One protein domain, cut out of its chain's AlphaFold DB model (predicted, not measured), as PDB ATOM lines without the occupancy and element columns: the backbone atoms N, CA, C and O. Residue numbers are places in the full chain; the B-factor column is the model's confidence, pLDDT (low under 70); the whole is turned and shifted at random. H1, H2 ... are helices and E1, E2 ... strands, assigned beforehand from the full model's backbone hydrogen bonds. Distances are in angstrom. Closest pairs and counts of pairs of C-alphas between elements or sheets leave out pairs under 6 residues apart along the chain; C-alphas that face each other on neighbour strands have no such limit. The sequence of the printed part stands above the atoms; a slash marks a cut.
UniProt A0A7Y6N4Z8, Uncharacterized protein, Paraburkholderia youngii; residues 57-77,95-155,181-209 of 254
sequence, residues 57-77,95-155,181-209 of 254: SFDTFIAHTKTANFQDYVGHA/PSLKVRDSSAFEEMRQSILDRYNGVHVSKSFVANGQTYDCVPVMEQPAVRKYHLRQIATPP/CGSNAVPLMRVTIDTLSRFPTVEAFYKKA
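What this domain is: This is residues 57 to 77, 95 to 155 and 181 to 209 of the 254 residues of an uncharacterized protein of Paraburkholderia youngii (UniProt A0A7Y6N4Z8). A small twisted sheet of three strands forms one part of an elongated body, and beyond it the long helix H2 has H1, H4 and H5 packed round it. Short H3 lies near the end of H2 that is toward the sheet. The 111 printed residues hold five named helices and three named strands, in the order H1 H2 E1 E2 H3 E3 H4 H5; the sheet, E1 E2 E3, is antiparallel and the class mixed. The whole is compact, radius of gyration of the C-alphas 15.3 A, spanning 50 by 26 by 24 A.

Where its parts are: E1 is residues 124 to 127, E2 130 to 136, 19.1 A long, and E3 185 to 189, 12.7 A. H2 is residues 102 to 116, 21.4 A, from C-alpha 102 at (22.657, -0.773, 119.969). H1 is residues 58 to 67, 14.5 A, H3 141 to 145, H4 193 to 196, and H5 202 to 207, ending at C-alpha 207 (16.075, 5.201, 101.573).

How they stand to each other: E1 and E2 form a hairpin, with N 125 and O 132 2.9 A apart. E2 and E3 are antiparallel, with N 133 and O 188 2.8 A apart. H2, the hub, touches H1 with residues 109 to 113 alone, at a shallow tilt of 25 degrees, opposite ways; closest C-alphas Thr 65 and Arg 109, 6.4 A. H2 touches H4 with residues 108 to 112 alone, closest C-alphas Met 108 and Leu 196, 6.4 A. H2 touches H5, closest C-alphas Met 108 and Val 202, 5.6 A. H3 is close to H2 but not clearly touching, with C-alphas Arg 115 and Pro 141 5.6 A apart. Every O i to N i+4 pair is within hydrogen-bond range in H1, H2, H3 and H5; H4 is too short for one.

The domain as a whole: Residues 78 to 94 and 156 to 180 are not printed, leaving gaps of 13.4 A and 22.0 A between C-alphas. Of the links printed whole, none is long. The pLDDT is under 70 at residues 75 to 77, 95, 154 to 155 and 208 to 209.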
ATOM      1  N   SER A  57      10.952  22.589 123.487       93.12
ATOM      2  CA  SER A  57      11.974  23.534 123.022       93.12
ATOM      3  C   SER A  57      13.092  22.806 122.267       93.12
ATOM      4  O   SER A  57      13.332  21.615 122.465       93.12
ATOM      5  N   PHE A  58      13.795  23.515 121.388       95.94
ATOM      6  CA  PHE A  58      14.903  22.913 120.652       95.94
ATOM      7  C   PHE A  58      16.048  22.449 121.569       95.94
ATOM      8  O   PHE A  58      16.583  21.360 121.380       95.94
ATOM      9  N   ASP A  59      16.383  23.220 122.604       96.00
ATOM     10  CA  ASP A  59      17.460  22.855 123.531       96.00
ATOM     11  C   ASP A  59      17.113  21.616 124.359       96.00
ATOM     12  O   ASP A  59      17.957  20.734 124.536       96.00
ATOM     13  N   THR A  60      15.861  21.512 124.817       95.38
ATOM     14  CA  THR A  60      15.365  20.325 125.524       95.38
ATOM     15  C   THR A  60      15.417  19.099 124.618       95.38
ATOM     16  O   THR A  60      15.951  18.070 125.024       95.38
ATOM     17  N   PHE A  61      14.980  19.235 123.364       95.81
ATOM     18  CA  PHE A  61      15.089  18.185 122.351       95.81
ATOM     19  C   PHE A  61      16.534  17.690 122.167       95.81
ATOM     20  O   PHE A  61      16.799  16.483 122.165       95.81
ATOM     21  N   ILE A  62      17.491  18.612 122.029       97.69
ATOM     22  CA  ILE A  62      18.906  18.259 121.873       97.69
ATOM     23  C   ILE A  62      19.445  17.599 123.145       97.69
ATOM     24  O   ILE A  62      20.208  16.636 123.052       97.69
ATOM     25  N   ALA A  63      19.054  18.073 124.330       97.25
ATOM     26  CA  ALA A  63      19.439  17.464 125.599       97.25
ATOM     27  C   ALA A  63      18.910  16.026 125.721       97.25
ATOM     28  O   ALA A  63      19.700  15.121 125.982       97.25
ATOM     29  N   HIS A  64      17.626  15.798 125.435       95.31
ATOM     30  CA  HIS A  64      17.032  14.461 125.423       95.31
ATOM     31  C   HIS A  64      17.706  13.544 124.403       95.31
ATOM     32  O   HIS A  64      18.017  12.401 124.720       95.31
ATOM     33  N   THR A  65      18.024  14.050 123.209       96.69
ATOM     34  CA  THR A  65      18.762  13.276 122.199       96.69
ATOM     35  C   THR A  65      20.145  12.862 122.710       96.69
ATOM     36  O   THR A  65      20.581  11.738 122.478       96.69
ATOM     37  N   LYS A  66      20.851  13.738 123.437       97.62
ATOM     38  CA  LYS A  66      22.168  13.412 124.011       97.62
ATOM     39  C   LYS A  66      22.092  12.299 125.053       97.62
ATOM     40  O   LYS A  66      23.039  11.524 125.137       97.62
ATOM     41  N   THR A  67      21.004  12.234 125.819       96.81
ATOM     42  CA  THR A  67      20.815  11.275 126.916       96.81
ATOM     43  C   THR A  67      19.976  10.053 126.543       96.81
ATOM     44  O   THR A  67      19.793   9.185 127.391       96.81
ATOM     45  N   ALA A  68      19.450   9.983 125.316       95.38
ATOM     46  CA  ALA A  68      18.605   8.884 124.861       95.38
ATOM     47  C   ALA A  68      19.343   7.542 124.969       95.38
ATOM     48  O   ALA A  68      20.504   7.436 124.564       95.38
ATOM     49  N   ASN A  69      18.667   6.522 125.501       93.56
ATOM     50  CA  ASN A  69      19.253   5.210 125.735       93.56
ATOM     51  C   ASN A  69      18.624   4.158 124.823       93.56
ATOM     52  O   ASN A  69      17.409   4.101 124.679       93.56
ATOM     53  N   PHE A  70      19.445   3.271 124.260       93.44
ATOM     54  CA  PHE A  70      18.976   2.177 123.408       93.44
ATOM     55  C   PHE A  70      17.864   1.329 124.047       93.44
ATOM     56  O   PHE A  70      16.955   0.901 123.340       93.44
ATOM     57  N   GLN A  71      17.901   1.117 125.368       90.62
ATOM     58  CA  GLN A  71      16.907   0.304 126.078       90.62
ATOM     59  C   GLN A  71      15.488   0.882 126.019       90.62
ATOM     60  O   GLN A  71      14.525   0.126 126.095       90.62
ATOM     61  N   ASP A  72      15.352   2.193 125.807       87.94
ATOM     62  CA  ASP A  72      14.052   2.850 125.648       87.94
ATOM     63  C   ASP A  72      13.470   2.640 124.235       87.94
ATOM     64  O   ASP A  72      12.283   2.867 124.000       87.94
ATOM     65  N   TYR A  73      14.308   2.208 123.283       86.19
ATOM     66  CA  TYR A  73      13.991   2.131 121.852       86.19
ATOM     67  C   TYR A  73      14.090   0.727 121.257       86.19
ATOM     68  O   TYR A  73      13.815   0.531 120.068       86.19
ATOM     69  N   VAL A  74      14.439  -0.261 122.072       79.62
ATOM     70  CA  VAL A  74      14.224  -1.662 121.733       79.62
ATOM     71  C   VAL A  74      12.785  -2.017 122.037       79.62
ATOM     72  O   VAL A  74      12.296  -1.850 123.152       79.62
ATOM     73  N   GLY A  75      12.086  -2.550 121.037       64.19
ATOM     74  CA  GLY A  75      10.879  -3.298 121.334       64.19
ATOM     75  C   GLY A  75      11.274  -4.434 122.271       64.19
ATOM     76  O   GLY A  75      12.073  -5.290 121.891       64.19
ATOM     77  N   HIS A  76      10.716  -4.471 123.483       51.62
ATOM     78  CA  HIS A  76      10.514  -5.753 124.139       51.62
ATOM     79  C   HIS A  76       9.732  -6.587 123.132       51.62
ATOM     80  O   HIS A  76       8.540  -6.354 122.939       51.62
ATOM     81  N   ALA A  77      10.417  -7.495 122.440       47.38
ATOM     82  CA  ALA A  77       9.845  -8.269 121.348       47.38
ATOM     83  C   ALA A  77       8.608  -9.086 121.772       47.38
ATOM     84  O   ALA A  77       7.932  -9.612 120.903       47.38
ATOM     85  N   PRO A  95       3.538   3.118 117.789       60.97
ATOM     86  CA  PRO A  95       4.465   3.041 116.672       60.97
ATOM     87  C   PRO A  95       5.474   1.916 116.923       60.97
ATOM     88  O   PRO A  95       6.239   1.955 117.881       60.97
ATOM     89  N   SER A  96       5.470   0.906 116.050       73.19
ATOM     90  CA  SER A  96       6.394  -0.224 116.139       73.19
ATOM     91  C   SER A  96       7.835   0.283 116.035       73.19
ATOM     92  O   SER A  96       8.239   0.770 114.969       73.19
ATOM     93  N   LEU A  97       8.596   0.170 117.119       85.19
ATOM     94  CA  LEU A  97      10.036   0.409 117.135       85.19
ATOM     95  C   LEU A  97      10.738  -0.734 116.388       85.19
ATOM     96  O   LEU A  97      10.340  -1.892 116.510       85.19
ATOM     97  N   LYS A  98      11.739  -0.412 115.565       88.00
ATOM     98  CA  LYS A  98      12.407  -1.359 114.652       88.00
ATOM     99  C   LYS A  98      13.930  -1.321 114.724       88.00
ATOM    100  O   LYS A  98      14.561  -1.919 113.859       88.00
ATOM    101  N   VAL A  99      14.510  -0.617 115.697       90.62
ATOM    102  CA  VAL A  99      15.964  -0.446 115.824       90.62
ATOM    103  C   VAL A  99      16.654  -1.809 115.863       90.62
ATOM    104  O   VAL A  99      16.290  -2.666 116.663       90.62
ATOM    105  N   ARG A 100      17.635  -2.019 114.977       90.25
ATOM    106  CA  ARG A 100      18.259  -3.335 114.772       90.25
ATOM    107  C   ARG A 100      19.076  -3.805 115.977       90.25
ATOM    108  O   ARG A 100      18.964  -4.954 116.385       90.25
ATOM    109  N   ASP A 101      19.935  -2.930 116.485       92.75
ATOM    110  CA  ASP A 101      20.887  -3.198 117.562       92.75
ATOM    111  C   ASP A 101      21.374  -1.873 118.177       92.75
ATOM    112  O   ASP A 101      21.047  -0.787 117.686       92.75
ATOM    113  N   SER A 102      22.149  -1.954 119.261       95.69
ATOM    114  CA  SER A 102      22.657  -0.773 119.969       95.69
ATOM    115  C   SER A 102      23.598   0.076 119.113       95.69
ATOM    116  O   SER A 102      23.619   1.294 119.260       95.69
ATOM    117  N   SER A 103      24.338  -0.537 118.183       96.94
ATOM    118  CA  SER A 103      25.200   0.192 117.248       96.94
ATOM    119  C   SER A 103      24.364   1.045 116.293       96.94
ATOM    120  O   SER A 103      24.637   2.228 116.120       96.94
ATOM    121  N   ALA A 104      23.304   0.471 115.717       95.44
ATOM    122  CA  ALA A 104      22.382   1.186 114.843       95.44
ATOM    123  C   ALA A 104      21.658   2.320 115.584       95.44
ATOM    124  O   ALA A 104      21.414   3.375 115.003       95.44
ATOM    125  N   PHE A 105      21.340   2.128 116.866       96.69
ATOM    126  CA  PHE A 105      20.795   3.191 117.707       96.69
ATOM    127  C   PHE A 105      21.770   4.352 117.895       96.69
ATOM    128  O   PHE A 105      21.391   5.507 117.709       96.69
ATOM    129  N   GLU A 106      23.029   4.062 118.231       98.12
ATOM    130  CA  GLU A 106      24.046   5.104 118.389       98.12
ATOM    131  C   GLU A 106      24.289   5.859 117.078       98.12
ATOM    132  O   GLU A 106      24.417   7.082 117.095       98.12
ATOM    133  N   GLU A 107      24.247   5.174 115.931       97.50
ATOM    134  CA  GLU A 107      24.267   5.827 114.619       97.50
ATOM    135  C   GLU A 107      23.067   6.769 114.422       97.50
ATOM    136  O   GLU A 107      23.237   7.882 113.923       97.50
ATOM    137  N   MET A 108      21.856   6.371 114.832       97.00
ATOM    138  CA  MET A 108      20.666   7.236 114.777       97.00
ATOM    139  C   MET A 108      20.806   8.459 115.679       97.00
ATOM    140  O   MET A 108      20.561   9.583 115.233       97.00
ATOM    141  N   ARG A 109      21.238   8.256 116.928       98.19
ATOM    142  CA  ARG A 109      21.469   9.327 117.899       98.19
ATOM    143  C   ARG A 109      22.500  10.319 117.365       98.19
ATOM    144  O   ARG A 109      22.233  11.520 117.319       98.19
ATOM    145  N   GLN A 110      23.639   9.820 116.887       98.19
ATOM    146  CA  GLN A 110      24.703  10.652 116.337       98.19
ATOM    147  C   GLN A 110      24.264  11.370 115.056       98.19
ATOM    148  O   GLN A 110      24.532  12.557 114.912       98.19
ATOM    149  N   SER A 111      23.505  10.713 114.173       96.38
ATOM    150  CA  SER A 111      22.968  11.334 112.955       96.38
ATOM    151  C   SER A 111      22.092  12.556 113.256       96.38
ATOM    152  O   SER A 111      22.184  13.568 112.556       96.38
ATOM    153  N   ILE A 112      21.277  12.505 114.317       96.81
ATOM    154  CA  ILE A 112      20.486  13.659 114.769       96.81
ATOM    155  C   ILE A 112      21.404  14.760 115.307       96.81
ATOM    156  O   ILE A 112      21.264  15.920 114.915       96.81
ATOM    157  N   LEU A 113      22.357  14.414 116.175       97.50
ATOM    158  CA  LEU A 113      23.288  15.389 116.750       97.50
ATOM    159  C   LEU A 113      24.125  16.089 115.674       97.50
ATOM    160  O   LEU A 113      24.296  17.304 115.736       97.50
ATOM    161  N   ASP A 114      24.581  15.361 114.659       95.81
ATOM    162  CA  ASP A 114      25.339  15.908 113.534       95.81
ATOM    163  C   ASP A 114      24.467  16.809 112.656       95.81
ATOM    164  O   ASP A 114      24.887  17.904 112.271       95.81
ATOM    165  N   ARG A 115      23.220  16.393 112.387       94.62
ATOM    166  CA  ARG A 115      22.248  17.181 111.616       94.62
ATOM    167  C   ARG A 115      22.011  18.560 112.231       94.62
ATOM    168  O   ARG A 115      21.866  19.528 111.487       94.62
ATOM    169  N   TYR A 116      21.956  18.638 113.559       96.31
ATOM    170  CA  TYR A 116      21.623  19.855 114.305       96.31
ATOM    171  C   TYR A 116      22.822  20.559 114.947       96.31
ATOM    172  O   TYR A 116      22.661  21.633 115.525       96.31
ATOM    173  N   ASN A 117      24.027  19.998 114.843       94.50
ATOM    174  CA  ASN A 117      25.254  20.641 115.300       94.50
ATOM    175  C   ASN A 117      25.331  22.066 114.731       94.50
ATOM    176  O   ASN A 117      25.103  22.226 113.546       94.50
ATOM    177  N   GLY A 118      25.635  23.100 115.519       92.19
ATOM    178  CA  GLY A 118      25.823  24.467 115.002       92.19
ATOM    179  C   GLY A 118      24.606  25.108 114.314       92.19
ATOM    180  O   GLY A 118      24.794  26.043 113.538       92.19
ATOM    181  N   VAL A 119      23.397  24.595 114.559       95.12
ATOM    182  CA  VAL A 119      22.126  25.194 114.127       95.12
ATOM    183  C   VAL A 119      21.561  26.056 115.255       95.12
ATOM    184  O   VAL A 119      21.411  25.579 116.379       95.12
ATOM    185  N   HIS A 120      21.185  27.293 114.948       96.06
ATOM    186  CA  HIS A 120      20.546  28.222 115.872       96.06
ATOM    187  C   HIS A 120      19.056  28.325 115.557       96.06
ATOM    188  O   HIS A 120      18.639  28.896 114.549       96.06
ATOM    189  N   VAL A 121      18.222  27.776 116.437       95.94
ATOM    190  CA  VAL A 121      16.766  27.842 116.287       95.94
ATOM    191  C   VAL A 121      16.236  29.110 116.940       95.94
ATOM    192  O   VAL A 121      16.392  29.324 118.136       95.94
ATOM    193  N   SER A 122      15.573  29.946 116.146       93.75
ATOM    194  CA  SER A 122      14.954  31.192 116.631       93.75
ATOM    195  C   SER A 122      13.594  30.969 117.291       93.75
ATOM    196  O   SER A 122      13.224  31.683 118.219       93.75
ATOM    197  N   LYS A 123      12.831  29.991 116.795       92.94
ATOM    198  CA  LYS A 123      11.553  29.556 117.361       92.94
ATOM    199  C   LYS A 123      11.193  28.167 116.855       92.94
ATOM    200  O   LYS A 123      11.554  27.810 115.735       92.94
ATOM    201  N   SER A 124      10.406  27.450 117.641       93.81
ATOM    202  CA  SER A 124       9.771  26.196 117.234       93.81
ATOM    203  C   SER A 124       8.258  26.388 117.149       93.81
ATOM    204  O   SER A 124       7.713  27.312 117.758       93.81
ATOM    205  N   PHE A 125       7.574  25.544 116.387       91.81
ATOM    206  CA  PHE A 125       6.113  25.465 116.367       91.81
ATOM    207  C   PHE A 125       5.660  24.079 115.911       91.81
ATOM    208  O   PHE A 125       6.407  23.361 115.248       91.81
ATOM    209  N   VAL A 126       4.424  23.710 116.240       89.81
ATOM    210  CA  VAL A 126       3.805  22.465 115.767       89.81
ATOM    211  C   VAL A 126       2.838  22.780 114.626       89.81
ATOM    212  O   VAL A 126       2.013  23.682 114.737       89.81
ATOM    213  N   ALA A 127       2.931  22.035 113.527       85.19
ATOM    214  CA  ALA A 127       1.986  22.078 112.415       85.19
ATOM    215  C   ALA A 127       1.763  20.658 111.884       85.19
ATOM    216  O   ALA A 127       2.717  19.900 111.721       85.19
ATOM    217  N   ASN A 128       0.510  20.273 111.623       84.50
ATOM    218  CA  ASN A 128       0.154  18.933 111.128       84.50
ATOM    219  C   ASN A 128       0.716  17.781 111.992       84.50
ATOM    220  O   ASN A 128       1.169  16.763 111.473       84.50
ATOM    221  N   GLY A 129       0.750  17.966 113.317       83.38
ATOM    222  CA  GLY A 129       1.303  16.980 114.254       83.38
ATOM    223  C   GLY A 129       2.821  16.776 114.149       83.38
ATOM    224  O   GLY A 129       3.334  15.789 114.666       83.38
ATOM    225  N   GLN A 130       3.537  17.674 113.468       87.00
ATOM    226  CA  GLN A 130       4.994  17.675 113.354       87.00
ATOM    227  C   GLN A 130       5.567  18.951 113.970       87.00
ATOM    228  O   GLN A 130       4.990  20.031 113.827       87.00
ATOM    229  N   THR A 131       6.722  18.833 114.620       92.50
ATOM    230  CA  THR A 131       7.462  19.989 115.136       92.50
ATOM    231  C   THR A 131       8.368  20.547 114.047       92.50
ATOM    232  O   THR A 131       9.101  19.806 113.392       92.50
ATOM    233  N   TYR A 132       8.335  21.861 113.872       93.81
ATOM    234  CA  TYR A 132       9.192  22.608 112.965       93.81
ATOM    235  C   TYR A 132      10.023  23.614 113.746       93.81
ATOM    236  O   TYR A 132       9.533  24.268 114.666       93.81
ATOM    237  N   ASP A 133      11.270  23.768 113.321       95.56
ATOM    238  CA  ASP A 133      12.240  24.693 113.879       95.56
ATOM    239  C   ASP A 133      12.594  25.756 112.839       95.56
ATOM    240  O   ASP A 133      12.936  25.444 111.698       95.56
ATOM    241  N   CYS A 134      12.507  27.028 113.214       94.88
ATOM    242  CA  CYS A 134      12.912  28.133 112.356       94.88
ATOM    243  C   CYS A 134      14.429  28.305 112.402       94.88
ATOM    244  O   CYS A 134      14.970  28.897 113.343       94.88
ATOM    245  N   VAL A 135      15.077  27.808 111.352       95.31
ATOM    246  CA  VAL A 135      16.531  27.757 111.186       95.31
ATOM    247  C   VAL A 135      16.971  28.794 110.151       95.31
ATOM    248  O   VAL A 135      16.357  28.858 109.079       95.31
ATOM    249  N   PRO A 136      18.015  29.604 110.418       94.94
ATOM    250  CA  PRO A 136      18.593  30.501 109.431       94.94
ATOM    251  C   PRO A 136      18.890  29.776 108.123       94.94
ATOM    252  O   PRO A 136      19.391  28.654 108.108       94.94
ATOM    253  N   VAL A 137      18.603  30.433 107.002       91.50
ATOM    254  CA  VAL A 137      18.716  29.827 105.665       91.50
ATOM    255  C   VAL A 137      20.105  29.216 105.420       91.50
ATOM    256  O   VAL A 137      20.195  28.140 104.830       91.50
ATOM    257  N   MET A 138      21.168  29.852 105.924       92.56
ATOM    258  CA  MET A 138      22.557  29.394 105.776       92.56
ATOM    259  C   MET A 138      22.982  28.304 106.775       92.56
ATOM    260  O   MET A 138      24.054  27.723 106.635       92.56
ATOM    261  N   GLU A 139      22.151  28.005 107.770       94.88
ATOM    262  CA  GLU A 139      22.423  26.991 108.793       94.88
ATOM    263  C   GLU A 139      21.676  25.679 108.542       94.88
ATOM    264  O   GLU A 139      21.804  24.727 109.307       94.88
ATOM    265  N   GLN A 140      20.917  25.594 107.448       92.44
ATOM    266  CA  GLN A 140      20.257  24.357 107.053       92.44
ATOM    267  C   GLN A 140      21.268  23.196 106.960       92.44
ATOM    268  O   GLN A 140      22.365  23.389 106.425       92.44
ATOM    269  N   PRO A 141      20.910  21.972 107.400       90.31
ATOM    270  CA  PRO A 141      21.845  20.847 107.457       90.31
ATOM    271  C   PRO A 141      22.589  20.581 106.141       90.31
ATOM    272  O   PRO A 141      23.803  20.395 106.150       90.31
ATOM    273  N   ALA A 142      21.893  20.635 105.000       86.69
ATOM    274  CA  ALA A 142      22.505  20.420 103.690       86.69
ATOM    275  C   ALA A 142      23.477  21.548 103.297       86.69
ATOM    276  O   ALA A 142      24.573  21.273 102.819       86.69
ATOM    277  N   VAL A 143      23.125  22.815 103.554       90.50
ATOM    278  CA  VAL A 143      24.008  23.968 103.286       90.50
ATOM    279  C   VAL A 143      25.331  23.801 104.024       90.50
ATOM    280  O   VAL A 143      26.399  23.948 103.431       90.50
ATOM    281  N   ARG A 144      25.257  23.424 105.304       90.88
ATOM    282  CA  ARG A 144      26.433  23.200 106.147       90.88
ATOM    283  C   ARG A 144      27.244  21.991 105.691       90.88
ATOM    284  O   ARG A 144      28.458  22.108 105.548       90.88
ATOM    285  N   LYS A 145      26.579  20.865 105.412       87.12
ATOM    286  CA  LYS A 145      27.217  19.616 104.973       87.12
ATOM    287  C   LYS A 145      28.004  19.767 103.667       87.12
ATOM    288  O   LYS A 145      29.063  19.166 103.543       87.12
ATOM    289  N   TYR A 146      27.531  20.587 102.726       87.75
ATOM    290  CA  TYR A 146      28.233  20.855 101.459       87.75
ATOM    291  C   TYR A 146      29.027  22.163 101.448       87.75
ATOM    292  O   TYR A 146      29.506  22.577 100.393       87.75
ATOM    293  N   HIS A 147      29.166  22.831 102.596       89.38
ATOM    294  CA  HIS A 147      29.874  24.107 102.722       89.38
ATOM    295  C   HIS A 147      29.417  25.166 101.701       89.38
ATOM    296  O   HIS A 147      30.222  25.955 101.192       89.38
ATOM    297  N   LEU A 148      28.116  25.188 101.390       89.00
ATOM    298  CA  LEU A 148      27.558  26.138 100.435       89.00
ATOM    299  C   LEU A 148      27.628  27.543 101.035       89.00
ATOM    300  O   LEU A 148      27.098  27.810 102.110       89.00
ATOM    301  N   ARG A 149      28.283  28.458 100.319       88.50
ATOM    302  CA  ARG A 149      28.412  29.867 100.731       88.50
ATOM    303  C   ARG A 149      27.281  30.747 100.218       88.50
ATOM    304  O   ARG A 149      27.109  31.863 100.691       88.50
ATOM    305  N   GLN A 150      26.526  30.238  99.253       85.38
ATOM    306  CA  GLN A 150      25.384  30.901  98.652       85.38
ATOM    307  C   GLN A 150      24.348  29.856  98.255       85.38
ATOM    308  O   GLN A 150      24.698  28.765  97.800       85.38
ATOM    309  N   ILE A 151      23.080  30.209  98.413       81.50
ATOM    310  CA  ILE A 151      21.961  29.455  97.857       81.50
ATOM    311  C   ILE A 151      21.561  30.157  96.566       81.50
ATOM    312  O   ILE A 151      21.498  31.385  96.527       81.50
ATOM    313  N   ALA A 152      21.339  29.379  95.506       76.50
ATOM    314  CA  ALA A 152      20.958  29.923  94.213       76.50
ATOM    315  C   ALA A 152      19.701  30.792  94.340       76.50
ATOM    316  O   ALA A 152      18.736  30.419  95.012       76.50
ATOM    317  N   THR A 153      19.714  31.946  93.677       70.44
ATOM    318  CA  THR A 153      18.510  32.756  93.526       70.44
ATOM    319  C   THR A 153      17.508  31.961  92.688       70.44
ATOM    320  O   THR A 153      17.892  31.418  91.648       70.44
ATOM    321  N   PRO A 154      16.243  31.854  93.120       62.25
ATOM    322  CA  PRO A 154      15.213  31.207  92.320       62.25
ATOM    323  C   PRO A 154      15.099  31.866  90.939       62.25
ATOM    324  O   PRO A 154      15.323  33.076  90.819       62.25
ATOM    325  N   PRO A 155      14.720  31.106  89.899       69.94
ATOM    326  CA  PRO A 155      14.397  31.704  88.617       69.94
ATOM    327  C   PRO A 155      13.260  32.726  88.794       69.94
ATOM    328  O   PRO A 155      12.360  32.512  89.614       69.94
ATOM    329  N   CYS A 181       8.503  31.601 109.474       88.38
ATOM    330  CA  CYS A 181       9.803  31.825 110.134       88.38
ATOM    331  C   CYS A 181      10.454  33.215 109.940       88.38
ATOM    332  O   CYS A 181      11.601  33.399 110.323       88.38
ATOM    333  N   GLY A 182       9.771  34.205 109.352       85.75
ATOM    334  CA  GLY A 182      10.405  35.490 108.983       85.75
ATOM    335  C   GLY A 182      11.319  35.405 107.745       85.75
ATOM    336  O   GLY A 182      11.418  34.350 107.125       85.75
ATOM    337  N   SER A 183      11.940  36.511 107.329       80.44
ATOM    338  CA  SER A 183      12.592  36.640 106.008       80.44
ATOM    339  C   SER A 183      13.868  35.812 105.811       80.44
ATOM    340  O   SER A 183      14.125  35.380 104.693       80.44
ATOM    341  N   ASN A 184      14.635  35.543 106.872       86.81
ATOM    342  CA  ASN A 184      15.967  34.919 106.778       86.81
ATOM    343  C   ASN A 184      16.059  33.532 107.432       86.81
ATOM    344  O   ASN A 184      17.156  33.029 107.674       86.81
ATOM    345  N   ALA A 185      14.920  32.902 107.715       91.75
ATOM    346  CA  ALA A 185      14.862  31.562 108.281       91.75
ATOM    347  C   ALA A 185      13.789  30.721 107.595       91.75
ATOM    348  O   ALA A 185      12.743  31.229 107.182       91.75
ATOM    349  N   VAL A 186      14.048  29.422 107.506       91.25
ATOM    350  CA  VAL A 186      13.146  28.430 106.925       91.25
ATOM    351  C   VAL A 186      12.613  27.493 108.009       91.25
ATOM    352  O   VAL A 186      13.320  27.216 108.980       91.25
ATOM    353  N   PRO A 187      11.374  27.002 107.866       93.56
ATOM    354  CA  PRO A 187      10.849  25.962 108.737       93.56
ATOM    355  C   PRO A 187      11.512  24.624 108.390       93.56
ATOM    356  O   PRO A 187      11.306  24.079 107.307       93.56
ATOM    357  N   LEU A 188      12.305  24.090 109.313       92.94
ATOM    358  CA  LEU A 188      12.935  22.780 109.211       92.94
ATOM    359  C   LEU A 188      12.159  21.780 110.072       92.94
ATOM    360  O   LEU A 188      12.055  21.962 111.281       92.94
ATOM    361  N   MET A 189      11.633  20.712 109.469       92.75
ATOM    362  CA  MET A 189      10.969  19.647 110.228       92.75
ATOM    363  C   MET A 189      11.967  18.964 111.170       92.75
ATOM    364  O   MET A 189      13.061  18.562 110.748       92.75
ATOM    365  N   ARG A 190      11.581  18.817 112.437       94.31
ATOM    366  CA  ARG A 190      12.381  18.142 113.453       94.31
ATOM    367  C   ARG A 190      12.383  16.638 113.205       94.31
ATOM    368  O   ARG A 190      11.328  16.016 113.126       94.31
ATOM    369  N   VAL A 191      13.567  16.043 113.101       94.50
ATOM    370  CA  VAL A 191      13.731  14.586 113.086       94.50
ATOM    371  C   VAL A 191      14.169  14.140 114.470       94.50
ATOM    372  O   VAL A 191      15.263  14.480 114.911       94.50
ATOM    373  N   THR A 192      13.290  13.404 115.149       94.06
ATOM    374  CA  THR A 192      13.510  12.900 116.509       94.06
ATOM    375  C   THR A 192      14.059  11.480 116.506       94.06
ATOM    376  O   THR A 192      13.951  10.761 115.507       94.06
ATOM    377  N   ILE A 193      14.597  11.051 117.649       94.12
ATOM    378  CA  ILE A 193      15.032   9.667 117.827       94.12
ATOM    379  C   ILE A 193      13.846   8.705 117.668       94.12
ATOM    380  O   ILE A 193      13.971   7.737 116.933       94.12
ATOM    381  N   ASP A 194      12.652   9.041 118.173       90.88
ATOM    382  CA  ASP A 194      11.425   8.254 117.954       90.88
ATOM    383  C   ASP A 194      11.085   8.082 116.471       90.88
ATOM    384  O   ASP A 194      10.544   7.058 116.053       90.88
ATOM    385  N   THR A 195      11.385   9.098 115.658       90.62
ATOM    386  CA  THR A 195      11.151   9.059 114.213       90.62
ATOM    387  C   THR A 195      12.127   8.104 113.530       90.62
ATOM    388  O   THR A 195      11.700   7.304 112.692       90.62
ATOM    389  N   LEU A 196      13.416   8.158 113.889       92.81
ATOM    390  CA  LEU A 196      14.434   7.251 113.349       92.81
ATOM    391  C   LEU A 196      14.244   5.813 113.842       92.81
ATOM    392  O   LEU A 196      14.370   4.886 113.046       92.81
ATOM    393  N   SER A 197      13.830   5.625 115.096       92.31
ATOM    394  CA  SER A 197      13.633   4.312 115.719       92.31
ATOM    395  C   SER A 197      12.506   3.484 115.097       92.31
ATOM    396  O   SER A 197      12.375   2.296 115.383       92.31
ATOM    397  N   ARG A 198      11.709   4.061 114.191       90.44
ATOM    398  CA  ARG A 198      10.750   3.331 113.336       90.44
ATOM    399  C   ARG A 198      11.422   2.559 112.199       90.44
ATOM    400  O   ARG A 198      10.739   1.858 111.449       90.44
ATOM    401  N   PHE A 199      12.733   2.705 112.045       91.94
ATOM    402  CA  PHE A 199      13.552   2.060 111.029       91.94
ATOM    403  C   PHE A 199      14.659   1.238 111.694       91.94
ATOM    404  O   PHE A 199      15.065   1.550 112.809       91.94
ATOM    405  N   PRO A 200      15.169   0.196 111.019       91.81
ATOM    406  CA  PRO A 200      16.265  -0.607 111.555       91.81
ATOM    407  C   PRO A 200      17.603   0.123 111.586       91.81
ATOM    408  O   PRO A 200      18.413  -0.145 112.469       91.81
ATOM    409  N   THR A 201      17.832   1.040 110.644       92.69
ATOM    410  CA  THR A 201      19.068   1.820 110.513       92.69
ATOM    411  C   THR A 201      18.765   3.226 109.996       92.69
ATOM    412  O   THR A 201      17.722   3.468 109.379       92.69
ATOM    413  N   VAL A 202      19.708   4.152 110.191       93.44
ATOM    414  CA  VAL A 202      19.678   5.501 109.597       93.44
ATOM    415  C   VAL A 202      19.575   5.439 108.070       93.44
ATOM    416  O   VAL A 202      18.811   6.180 107.451       93.44
ATOM    417  N   GLU A 203      20.302   4.514 107.446       92.88
ATOM    418  CA  GLU A 203      20.259   4.312 105.998       92.88
ATOM    419  C   GLU A 203      18.852   3.916 105.519       92.88
ATOM    420  O   GLU A 203      18.364   4.445 104.519       92.88
ATOM    421  N   ALA A 204      18.167   3.027 106.246       89.38
ATOM    422  CA  ALA A 204      16.803   2.622 105.919       89.38
ATOM    423  C   ALA A 204      15.809   3.793 106.016       89.38
ATOM    424  O   ALA A 204      14.894   3.884 105.195       89.38
ATOM    425  N   PHE A 205      16.009   4.710 106.969       91.00
ATOM    426  CA  PHE A 205      15.233   5.948 107.053       91.00
ATOM    427  C   PHE A 205      15.430   6.822 105.805       91.00
ATOM    428  O   PHE A 205      14.448   7.232 105.184       91.00
ATOM    429  N   TYR A 206      16.676   7.058 105.382       86.31
ATOM    430  CA  TYR A 206      16.959   7.896 104.210       86.31
ATOM    431  C   TYR A 206      16.525   7.260 102.881       86.31
ATOM    432  O   TYR A 206      16.098   7.971 101.971       86.31
ATOM    433  N   LYS A 207      16.549   5.926 102.767       84.81
ATOM    434  CA  LYS A 207      16.075   5.201 101.573       84.81
ATOM    435  C   LYS A 207      14.562   5.257 101.362       84.81
ATOM    436  O   LYS A 207      14.104   5.015 100.248       84.81
ATOM    437  N   LYS A 208      13.769   5.624 102.377       68.00
ATOM    438  CA  LYS A 208      12.308   5.782 102.246       68.00
ATOM    439  C   LYS A 208      11.900   6.871 101.233       68.00
ATOM    440  O   LYS A 208      10.727   6.979 100.893       68.00
ATOM    441  N   ALA A 209      12.855   7.649 100.721       45.19
ATOM    442  CA  ALA A 209      12.644   8.686  99.718       45.19
ATOM    443  C   ALA A 209      12.482   8.195  98.259       45.19
ATOM    444  O   ALA A 209      12.381   9.035  97.369       45.19
TER     445      ALA A 209